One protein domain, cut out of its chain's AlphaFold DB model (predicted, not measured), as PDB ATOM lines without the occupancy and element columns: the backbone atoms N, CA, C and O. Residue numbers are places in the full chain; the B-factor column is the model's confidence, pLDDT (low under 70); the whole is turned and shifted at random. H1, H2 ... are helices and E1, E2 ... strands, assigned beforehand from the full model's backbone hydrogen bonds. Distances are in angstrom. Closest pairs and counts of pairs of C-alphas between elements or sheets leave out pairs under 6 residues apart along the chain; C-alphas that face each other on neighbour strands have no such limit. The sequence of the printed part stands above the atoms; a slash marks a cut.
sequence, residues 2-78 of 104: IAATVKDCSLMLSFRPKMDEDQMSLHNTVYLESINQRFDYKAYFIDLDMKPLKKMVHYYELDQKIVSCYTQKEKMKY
ATOM      1  N   ILE A   2     -14.075  33.003  15.398       93.69
ATOM      2  CA  ILE A   2     -14.001  34.482  15.285       93.69
ATOM      3  C   ILE A   2     -14.159  35.176  16.650       93.69
ATOM      4  O   ILE A   2     -13.291  35.932  17.066       93.69
ATOM      5  N   ALA A   3     -15.209  34.834  17.404       94.81
ATOM      6  CA  ALA A   3     -15.419  35.380  18.747       94.81
ATOM      7  C   ALA A   3     -14.277  35.058  19.731       94.81
ATOM      8  O   ALA A   3     -14.005  35.843  20.627       94.81
ATOM      9  N   ALA A   4     -13.591  33.921  19.574       94.06
ATOM     10  CA  ALA A   4     -12.442  33.581  20.414       94.06
ATOM     11  C   ALA A   4     -11.219  34.452  20.085       94.06
ATOM     12  O   ALA A   4     -10.480  34.813  20.987       94.06
ATOM     13  N   THR A   5     -11.028  34.838  18.821       95.44
ATOM     14  CA  THR A   5     -10.007  35.828  18.443       95.44
ATOM     15  C   THR A   5     -10.344  37.205  19.004       95.44
ATOM     16  O   THR A   5      -9.491  37.811  19.631       95.44
ATOM     17  N   VAL A   6     -11.591  37.669  18.870       96.88
ATOM     18  CA  VAL A   6     -12.004  38.983  19.400       96.88
ATOM     19  C   VAL A   6     -11.861  39.060  20.925       96.88
ATOM     20  O   VAL A   6     -11.411  40.076  21.439       96.88
ATOM     21  N   LYS A   7     -12.189  37.987  21.656       95.00
ATOM     22  CA  LYS A   7     -12.008  37.933  23.120       95.00
ATOM     23  C   LYS A   7     -10.542  37.930  23.568       95.00
ATOM     24  O   LYS A   7     -10.275  38.338  24.690       95.00
ATOM     25  N   ASP A   8      -9.633  37.475  22.710       95.12
ATOM     26  CA  ASP A   8      -8.208  37.330  23.016       95.12
ATOM     27  C   ASP A   8      -7.335  38.406  22.331       95.12
ATOM     28  O   ASP A   8      -6.111  38.295  22.383       95.12
ATOM     29  N   CYS A   9      -7.925  39.382  21.631       97.06
ATOM     30  CA  CYS A   9      -7.175  40.431  20.935       97.06
ATOM     31  C   CYS A   9      -6.796  41.583  21.874       97.06
ATOM     32  O   CYS A   9      -7.398  41.764  22.935       97.06
ATOM     33  N   SER A  10      -5.823  42.389  21.454       98.00
ATOM     34  CA  SER A  10      -5.360  43.554  22.213       98.00
ATOM     35  C   SER A  10      -5.770  44.852  21.509       98.00
ATOM     36  O   SER A  10      -5.781  44.923  20.280       98.00
ATOM     37  N   LEU A  11      -6.083  45.900  22.278       97.25
ATOM     38  CA  LEU A  11      -6.348  47.249  21.763       97.25
ATOM     39  C   LEU A  11      -5.166  48.166  22.087       97.25
ATOM     40  O   LEU A  11      -4.881  48.427  23.255       97.25
ATOM     41  N   MET A  12      -4.509  48.690  21.057       98.06
ATOM     42  CA  MET A  12      -3.440  49.670  21.196       98.06
ATOM     43  C   MET A  12      -3.978  51.078  20.943       98.06
ATOM     44  O   MET A  12      -4.488  51.372  19.860       98.06
ATOM     45  N   LEU A  13      -3.831  51.948  21.943       96.81
ATOM     46  CA  LEU A  13      -4.129  53.374  21.854       96.81
ATOM     47  C   LEU A  13      -2.817  54.159  21.850       96.81
ATOM     48  O   LEU A  13      -2.024  54.057  22.784       96.81
ATOM     49  N   SER A  14      -2.583  54.939  20.801       95.56
ATOM     50  CA  SER A  14      -1.406  55.803  20.692       95.56
ATOM     51  C   SER A  14      -1.838  57.255  20.785       95.56
ATOM     52  O   SER A  14      -2.723  57.654  20.035       95.56
ATOM     53  N   PHE A  15      -1.194  58.029  21.658       94.12
ATOM     54  CA  PHE A  15      -1.483  59.446  21.868       94.12
ATOM     55  C   PHE A  15      -0.293  60.305  21.462       94.12
ATOM     56  O   PHE A  15       0.859  59.954  21.720       94.12
ATOM     57  N   ARG A  16      -0.578  61.457  20.862       91.88
ATOM     58  CA  ARG A  16       0.408  62.489  20.553       91.88
ATOM     59  C   ARG A  16      -0.139  63.842  21.008       91.88
ATOM     60  O   ARG A  16      -1.239  64.187  20.572       91.88
ATOM     61  N   PRO A  17       0.583  64.605  21.847       91.56
ATOM     62  CA  PRO A  17       0.195  65.972  22.178       91.56
ATOM     63  C   PRO A  17       0.029  66.800  20.903       91.56
ATOM     64  O   PRO A  17       0.841  66.687  19.983       91.56
ATOM     65  N   LYS A  18      -1.028  67.601  20.846       86.50
ATOM     66  CA  LYS A  18      -1.335  68.468  19.711       86.50
ATOM     67  C   LYS A  18      -1.009  69.909  20.080       86.50
ATOM     68  O   LYS A  18      -1.471  70.382  21.117       86.50
ATOM     69  N   MET A  19      -0.231  70.582  19.234       80.81
ATOM     70  CA  MET A  19       0.070  72.004  19.394       80.81
ATOM     71  C   MET A  19      -1.028  72.834  18.719       80.81
ATOM     72  O   MET A  19      -1.581  72.419  17.701       80.81
ATOM     73  N   ASP A  20      -1.373  73.990  19.290       69.75
ATOM     74  CA  ASP A  20      -2.540  74.787  18.873       69.75
ATOM     75  C   ASP A  20      -2.471  75.319  17.427       69.75
ATOM     76  O   ASP A  20      -3.504  75.664  16.855       69.75
ATOM     77  N   GLU A  21      -1.284  75.331  16.814       64.88
ATOM     78  CA  GLU A  21      -1.066  75.768  15.427       64.88
ATOM     79  C   GLU A  21      -1.110  74.631  14.393       64.88
ATOM     80  O   GLU A  21      -1.080  74.890  13.186       64.88
ATOM     81  N   ASP A  22      -1.213  73.370  14.824       62.62
ATOM     82  CA  ASP A  22      -1.257  72.249  13.891       62.62
ATOM     83  C   ASP A  22      -2.597  72.239  13.135       62.62
ATOM     84  O   ASP A  22      -3.676  72.071  13.718       62.62
ATOM     85  N   GLN A  23      -2.509  72.398  11.807       65.38
ATOM     86  CA  GLN A  23      -3.618  72.247  10.859       65.38
ATOM     87  C   GLN A  23      -4.483  71.020  11.173       65.38
ATOM     88  O   GLN A  23      -4.006  70.012  11.696       65.38
ATOM     89  N   MET A  24      -5.762  71.116  10.793       61.19
ATOM     90  CA  MET A  24      -6.811  70.101  10.935       61.19
ATOM     91  C   MET A  24      -6.252  68.668  10.823       61.19
ATOM     92  O   MET A  24      -5.992  68.157   9.734       61.19
ATOM     93  N   SER A  25      -6.014  68.028  11.971       65.31
ATOM     94  CA  SER A  25      -5.459  66.679  12.015       65.31
ATOM     95  C   SER A  25      -6.483  65.702  11.445       65.31
ATOM     96  O   SER A  25      -7.628  65.665  11.885       65.31
ATOM     97  N   LEU A  26      -6.058  64.842  10.518       76.06
ATOM     98  CA  LEU A  26      -6.847  63.694  10.035       76.06
ATOM     99  C   LEU A  26      -7.109  62.638  11.128       76.06
ATOM    100  O   LEU A  26      -7.753  61.621  10.882       76.06
ATOM    101  N   HIS A  27      -6.542  62.825  12.318       81.69
ATOM    102  CA  HIS A  27      -6.662  61.918  13.451       81.69
ATOM    103  C   HIS A  27      -7.699  62.433  14.435       81.69
ATOM    104  O   HIS A  27      -7.842  63.644  14.618       81.69
ATOM    105  N   ASN A  28      -8.392  61.496  15.080       89.25
ATOM    106  CA  ASN A  28      -9.320  61.826  16.146       89.25
ATOM    107  C   ASN A  28      -8.549  62.510  17.278       89.25
ATOM    108  O   ASN A  28      -7.448  62.090  17.627       89.25
ATOM    109  N   THR A  29      -9.137  63.546  17.862       91.38
ATOM    110  CA  THR A  29      -8.526  64.299  18.957       91.38
ATOM    111  C   THR A  29      -9.379  64.138  20.211       91.38
ATOM    112  O   THR A  29     -10.608  64.099  20.137       91.38
ATOM    113  N   VAL A  30      -8.733  64.064  21.370       93.44
ATOM    114  CA  VAL A  30      -9.373  64.174  22.682       93.44
ATOM    115  C   VAL A  30      -8.825  65.406  23.399       93.44
ATOM    116  O   VAL A  30      -7.626  65.686  23.340       93.44
ATOM    117  N   TYR A  31      -9.707  66.173  24.035       92.69
ATOM    118  CA  TYR A  31      -9.336  67.323  24.856       92.69
ATOM    119  C   TYR A  31      -9.395  66.937  26.330       92.69
ATOM    120  O   TYR A  31     -10.398  66.384  26.784       92.69
ATOM    121  N   LEU A  32      -8.319  67.219  27.060       93.75
ATOM    122  CA  LEU A  32      -8.211  66.934  28.481       93.75
ATOM    123  C   LEU A  32      -8.203  68.247  29.265       93.75
ATOM    124  O   LEU A  32      -7.186  68.936  29.347       93.75
ATOM    125  N   GLU A  33      -9.359  68.580  29.837       94.19
ATOM    126  CA  GLU A  33      -9.611  69.857  30.514       94.19
ATOM    127  C   GLU A  33      -8.695  70.086  31.722       94.19
ATOM    128  O   GLU A  33      -8.203  71.193  31.915       94.19
ATOM    129  N   SER A  34      -8.383  69.031  32.485       96.50
ATOM    130  CA  SER A  34      -7.559  69.122  33.700       96.50
ATOM    131  C   SER A  34      -6.150  69.670  33.467       96.50
ATOM    132  O   SER A  34      -5.546  70.210  34.392       96.50
ATOM    133  N   ILE A  35      -5.627  69.530  32.248       92.81
ATOM    134  CA  ILE A  35      -4.303  70.030  31.858       92.81
ATOM    135  C   ILE A  35      -4.370  71.004  30.680       92.81
ATOM    136  O   ILE A  35      -3.326  71.406  30.176       92.81
ATOM    137  N   ASN A  36      -5.579  71.379  30.246       90.94
ATOM    138  CA  ASN A  36      -5.824  72.276  29.118       90.94
ATOM    139  C   ASN A  36      -5.023  71.886  27.852       90.94
ATOM    140  O   ASN A  36      -4.465  72.743  27.173       90.94
ATOM    141  N   GLN A  37      -4.930  70.583  27.549       91.50
ATOM    142  CA  GLN A  37      -4.175  70.056  26.400       91.50
ATOM    143  C   GLN A  37      -5.036  69.167  25.503       91.50
ATOM    144  O   GLN A  37      -5.973  68.498  25.946       91.50
ATOM    145  N   ARG A  38      -4.686  69.136  24.216       92.00
ATOM    146  CA  ARG A  38      -5.286  68.254  23.211       92.00
ATOM    147  C   ARG A  38      -4.317  67.142  22.835       92.00
ATOM    148  O   ARG A  38      -3.115  67.370  22.733       92.00
ATOM    149  N   PHE A  39      -4.856  65.957  22.571       92.75
ATOM    150  CA  PHE A  39      -4.090  64.811  22.091       92.75
ATOM    151  C   PHE A  39      -4.746  64.232  20.849       92.75
ATOM    152  O   PHE A  39      -5.927  63.884  20.876       92.75
ATOM    153  N   ASP A  40      -3.972  64.080  19.783       93.12
ATOM    154  CA  ASP A  40      -4.351  63.198  18.689       93.12
ATOM    155  C   ASP A  40      -4.222  61.755  19.158       93.12
ATOM    156  O   ASP A  40      -3.245  61.403  19.827       93.12
ATOM    157  N   TYR A  41      -5.174  60.912  18.772       94.62
ATOM    158  CA  TYR A  41      -5.101  59.493  19.051       94.62
ATOM    159  C   TYR A  41      -5.398  58.623  17.836       94.62
ATOM    160  O   TYR A  41      -6.107  58.994  16.897       94.62
ATOM    161  N   LYS A  42      -4.836  57.418  17.885       95.19
ATOM    162  CA  LYS A  42      -5.128  56.316  16.970       95.19
ATOM    163  C   LYS A  42      -5.410  55.061  17.780       95.19
ATOM    164  O   LYS A  42      -4.786  54.847  18.817       95.19
ATOM    165  N   ALA A  43      -6.338  54.250  17.289       96.25
ATOM    166  CA  ALA A  43      -6.739  52.998  17.909       96.25
ATOM    167  C   ALA A  43      -6.542  51.844  16.924       96.25
ATOM    168  O   ALA A  43      -6.954  51.946  15.768       96.25
ATOM    169  N   TYR A  44      -5.931  50.758  17.389       97.44
ATOM    170  CA  TYR A  44      -5.643  49.581  16.574       97.44
ATOM    171  C   TYR A  44      -5.934  48.302  17.349       97.44
ATOM    172  O   TYR A  44      -5.440  48.134  18.461       97.44
ATOM    173  N   PHE A  45      -6.690  47.385  16.747       97.88
ATOM    174  CA  PHE A  45      -6.752  46.007  17.226       97.88
ATOM    175  C   PHE A  45      -5.545  45.236  16.689       97.88
ATOM    176  O   PHE A  45      -5.289  45.250  15.483       97.88
ATOM    177  N   ILE A  46      -4.816  44.574  17.581       97.50
ATOM    178  CA  ILE A  46      -3.678  43.705  17.262       97.50
ATOM    179  C   ILE A  46      -3.947  42.289  17.797       97.50
ATOM    180  O   ILE A  46      -4.927  42.068  18.510       97.50
ATOM    181  N   ASP A  47      -3.110  41.321  17.424       96.50
ATOM    182  CA  ASP A  47      -3.258  39.900  17.789       96.50
ATOM    183  C   ASP A  47      -4.535  39.236  17.225       96.50
ATOM    184  O   ASP A  47      -5.225  38.460  17.891       96.50
ATOM    185  N   LEU A  48      -4.861  39.525  15.960       96.31
ATOM    186  CA  LEU A  48      -6.073  39.049  15.273       96.31
ATOM    187  C   LEU A  48      -5.938  37.656  14.632       96.31
ATOM    188  O   LEU A  48      -6.680  37.309  13.710       96.31
ATOM    189  N   ASP A  49      -5.025  36.829  15.132       95.69
ATOM    190  CA  ASP A  49      -4.819  35.488  14.599       95.69
ATOM    191  C   ASP A  49      -6.027  34.588  14.872       95.69
ATOM    192  O   ASP A  49      -6.557  34.491  15.992       95.69
ATOM    193  N   MET A  50      -6.474  33.882  13.831       94.25
ATOM    194  CA  MET A  50      -7.612  32.984  13.960       94.25
ATOM    195  C   MET A  50      -7.260  31.819  14.882       94.25
ATOM    196  O   MET A  50      -6.305  31.069  14.663       94.25
ATOM    197  N   LYS A  51      -8.073  31.617  15.918       93.31
ATOM    198  CA  LYS A  51      -7.876  30.492  16.831       93.31
ATOM    199  C   LYS A  51      -8.129  29.158  16.093       93.31
ATOM    200  O   LYS A  51      -9.143  29.038  15.398       93.31
ATOM    201  N   PRO A  52      -7.274  28.128  16.265       94.88
ATOM    202  CA  PRO A  52      -7.471  26.819  15.636       94.88
ATOM    203  C   PRO A  52      -8.735  26.113  16.139       94.88
ATOM    204  O   PRO A  52      -8.938  26.034  17.350       94.88
ATOM    205  N   LEU A  53      -9.532  25.514  15.244       94.19
ATOM    206  CA  LEU A  53     -10.781  24.819  15.608       94.19
ATOM    207  C   LEU A  53     -10.574  23.719  16.664       94.19
ATOM    208  O   LEU A  53     -11.387  23.583  17.573       94.19
ATOM    209  N   LYS A  54      -9.440  23.007  16.613       93.81
ATOM    210  CA  LYS A  54      -9.059  21.982  17.602       93.81
ATOM    211  C   LYS A  54      -9.039  22.482  19.054       93.81
ATOM    212  O   LYS A  54      -9.152  21.679  19.970       93.81
ATOM    213  N   LYS A  55      -8.920  23.799  19.284       94.00
ATOM    214  CA  LYS A  55      -8.981  24.383  20.633       94.00
ATOM    215  C   LYS A  55     -10.389  24.376  21.235       94.00
ATOM    216  O   LYS A  55     -10.512  24.628  22.424       94.00
ATOM    217  N   MET A  56     -11.439  24.085  20.464       95.19
ATOM    218  CA  MET A  56     -12.819  24.094  20.964       95.19
ATOM    219  C   MET A  56     -13.026  23.123  22.135       95.19
ATOM    220  O   MET A  56     -13.614  23.518  23.136       95.19
ATOM    221  N   VAL A  57     -12.487  21.902  22.043       96.69
ATOM    222  CA  VAL A  57     -12.554  20.909  23.133       96.69
ATOM    223  C   VAL A  57     -11.860  21.440  24.387       96.69
ATOM    224  O   VAL A  57     -12.424  21.425  25.473       96.69
ATOM    225  N   HIS A  58     -10.670  22.017  24.220       96.88
ATOM    226  CA  HIS A  58      -9.928  22.612  25.326       96.88
ATOM    227  C   HIS A  58     -10.678  23.784  25.982       96.88
ATOM    228  O   HIS A  58     -10.725  23.877  27.205       96.88
ATOM    229  N   TYR A  59     -11.297  24.664  25.188       96.75
ATOM    230  CA  TYR A  59     -12.102  25.765  25.719       96.75
ATOM    231  C   TYR A  59     -13.315  25.267  26.505       96.75
ATOM    232  O   TYR A  59     -13.637  25.850  27.534       96.75
ATOM    233  N   TYR A  60     -13.950  24.183  26.060       97.62
ATOM    234  CA  TYR A  60     -15.058  23.558  26.777       97.62
ATOM    235  C   TYR A  60     -14.625  22.999  28.141       97.62
ATOM    236  O   TYR A  60     -15.247  23.297  29.157       97.62
ATOM    237  N   GLU A  61     -13.520  22.251  28.192       98.31
ATOM    238  CA  GLU A  61     -12.989  21.713  29.454       98.31
ATOM    239  C   GLU A  61     -12.578  22.819  30.435       98.31
ATOM    240  O   GLU A  61     -12.770  22.693  31.647       98.31
ATOM    241  N   LEU A  62     -11.996  23.909  29.924       98.00
ATOM    242  CA  LEU A  62     -11.658  25.071  30.742       98.00
ATOM    243  C   LEU A  62     -12.906  25.754  31.296       98.00
ATOM    244  O   LEU A  62     -12.931  26.075  32.482       98.00
ATOM    245  N   ASP A  63     -13.934  25.942  30.473       98.06
ATOM    246  CA  ASP A  63     -15.196  26.550  30.892       98.06
ATOM    247  C   ASP A  63     -15.850  25.750  32.028       98.06
ATOM    248  O   ASP A  63     -16.163  26.305  33.083       98.06
ATOM    249  N   GLN A  64     -15.913  24.420  31.892       98.38
ATOM    250  CA  GLN A  64     -16.416  23.537  32.949       98.38
ATOM    251  C   GLN A  64     -15.640  23.684  34.263       98.38
ATOM    252  O   GLN A  64     -16.244  23.748  35.336       98.38
ATOM    253  N   LYS A  65     -14.304  23.760  34.198       98.31
ATOM    254  CA  LYS A  65     -13.458  23.958  35.386       98.31
ATOM    255  C   LYS A  65     -13.703  25.316  36.038       98.31
ATOM    256  O   LYS A  65     -13.762  25.389  37.266       98.31
ATOM    257  N   ILE A  66     -13.861  26.373  35.240       98.25
ATOM    258  CA  ILE A  66     -14.174  27.719  35.731       98.25
ATOM    259  C   ILE A  66     -15.519  27.687  36.459       98.25
ATOM    260  O   ILE A  66     -15.567  28.012  37.645       98.25
ATOM    261  N   VAL A  67     -16.583  27.218  35.804       98.06
ATOM    262  CA  VAL A  67     -17.928  27.150  36.394       98.06
ATOM    263  C   VAL A  67     -17.925  26.316  37.674       98.06
ATOM    264  O   VAL A  67     -18.365  26.798  38.715       98.06
ATOM    265  N   SER A  68     -17.354  25.109  37.637       97.56
ATOM    266  CA  SER A  68     -17.268  24.221  38.801       97.56
ATOM    267  C   SER A  68     -16.585  24.895  39.998       97.56
ATOM    268  O   SER A  68     -17.116  24.868  41.111       97.56
ATOM    269  N   CYS A  69     -15.454  25.564  39.762       97.06
ATOM    270  CA  CYS A  69     -14.710  26.277  40.798       97.06
ATOM    271  C   CYS A  69     -15.524  27.431  41.400       97.06
ATOM    272  O   CYS A  69     -15.590  27.572  42.624       97.06
ATOM    273  N   TYR A  70     -16.176  28.245  40.565       96.50
ATOM    274  CA  TYR A  70     -16.998  29.360  41.042       96.50
ATOM    275  C   TYR A  70     -18.234  28.879  41.811       96.50
ATOM    276  O   TYR A  70     -18.495  29.394  42.897       96.50
ATOM    277  N   THR A  71     -18.929  27.845  41.332       96.00
ATOM    278  CA  THR A  71     -20.074  27.250  42.037       96.00
ATOM    279  C   THR A  71     -19.668  26.656  43.388       96.00
ATOM    280  O   THR A  71     -20.388  26.817  44.372       96.00
ATOM    281  N   GLN A  72     -18.513  25.988  43.482       94.56
ATOM    282  CA  GLN A  72     -18.022  25.465  44.762       94.56
ATOM    283  C   GLN A  72     -17.692  26.597  45.741       94.56
ATOM    284  O   GLN A  72     -18.092  26.536  46.905       94.56
ATOM    285  N   LYS A  73     -17.008  27.648  45.271       94.06
ATOM    286  CA  LYS A  73     -16.711  28.838  46.082       94.06
ATOM    287  C   LYS A  73     -17.976  29.524  46.582       94.06
ATOM    288  O   LYS A  73     -18.000  29.987  47.716       94.06
ATOM    289  N   GLU A  74     -19.008  29.606  45.750       90.88
ATOM    290  CA  GLU A  74     -20.289  30.195  46.125       90.88
ATOM    291  C   GLU A  74     -20.981  29.379  47.220       90.88
ATOM    292  O   GLU A  74     -21.349  29.942  48.244       90.88
ATOM    293  N   LYS A  75     -21.044  28.049  47.087       90.31
ATOM    294  CA  LYS A  75     -21.595  27.166  48.132       90.31
ATOM    295  C   LYS A  75     -20.866  27.317  49.471       90.31
ATOM    296  O   LYS A  75     -21.508  27.422  50.508       90.31
ATOM    297  N   MET A  76     -19.534  27.423  49.446       82.88
ATOM    298  CA  MET A  76     -18.724  27.628  50.655       82.88
ATOM    299  C   MET A  76     -18.943  28.992  51.330       82.88
ATOM    300  O   MET A  76     -18.646  29.121  52.512       82.88
ATOM    301  N   LYS A  77     -19.458  30.009  50.623       75.75
ATOM    302  CA  LYS A  77     -19.805  31.304  51.241       75.75
ATOM    303  C   LYS A  77     -21.078  31.245  52.088       75.75
ATOM    304  O   LYS A  77     -21.264  32.122  52.926       75.75
ATOM    305  N   TYR A  78     -21.937  30.252  51.862       66.94
ATOM    306  CA  TYR A  78     -23.244  30.141  52.513       66.94
ATOM    307  C   TYR A  78     -23.363  28.945  53.470       66.94
ATOM    308  O   TYR A  78     -24.399  28.804  54.117       66.94
TER     309      TYR A  78
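This is residues 2 to 78 of the 104 residues of the protein "Inositol-pentakisphosphate 2-kinase" of Kingdonia uniflora (UniProt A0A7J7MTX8). A long two-stranded ribbon, E1 and E3, has short E2 beside E3 at one end; beyond its other end, past little H1, comes long helix H2, whose residues 60 to 78 stick out free. The printed part has 77 residues, with two named helices and three named strands in the order H1, E1, E2, E3, H2. The class is mixed, and the sheet, E1 - E3 - E2, is antiparallel. The whole is extended, radius of gyration of the C-alphas 21.8 A, and flat, spanning 60 by 38 by 12 A.

H1, residues 2 to 7, begins at C-alpha 2 (-14.001, 34.482, 15.285). E1 is residues 10 to 18, 25.4 A; E2, 28 to 32; E3, 37 to 46, 27.9 A. H2, residues 55 to 78, 35.4 A, ends at C-alpha 78 (-23.244, 30.141, 52.513).

The sheet is strongly twisted. E1 and E3 are antiparallel at 157 degrees, with N 12 and O 44 2.8 A apart, within hydrogen-bond range. E2 and E3 form a hairpin, antiparallel at 131 degrees, with N 30 and O 39 within range at 2.9 A. Neither helix is on the sheet; H1 and H2 are apart. Every O i to N i+4 pair is within range in H1, and 19 of 20 in H2.

The C-alphas of Glu 21 and Tyr 78, the two farthest apart, are 62.8 A apart. The printed part has no cut, and no link is long. The pLDDT is under 70 at residues 20 to 25 and 78.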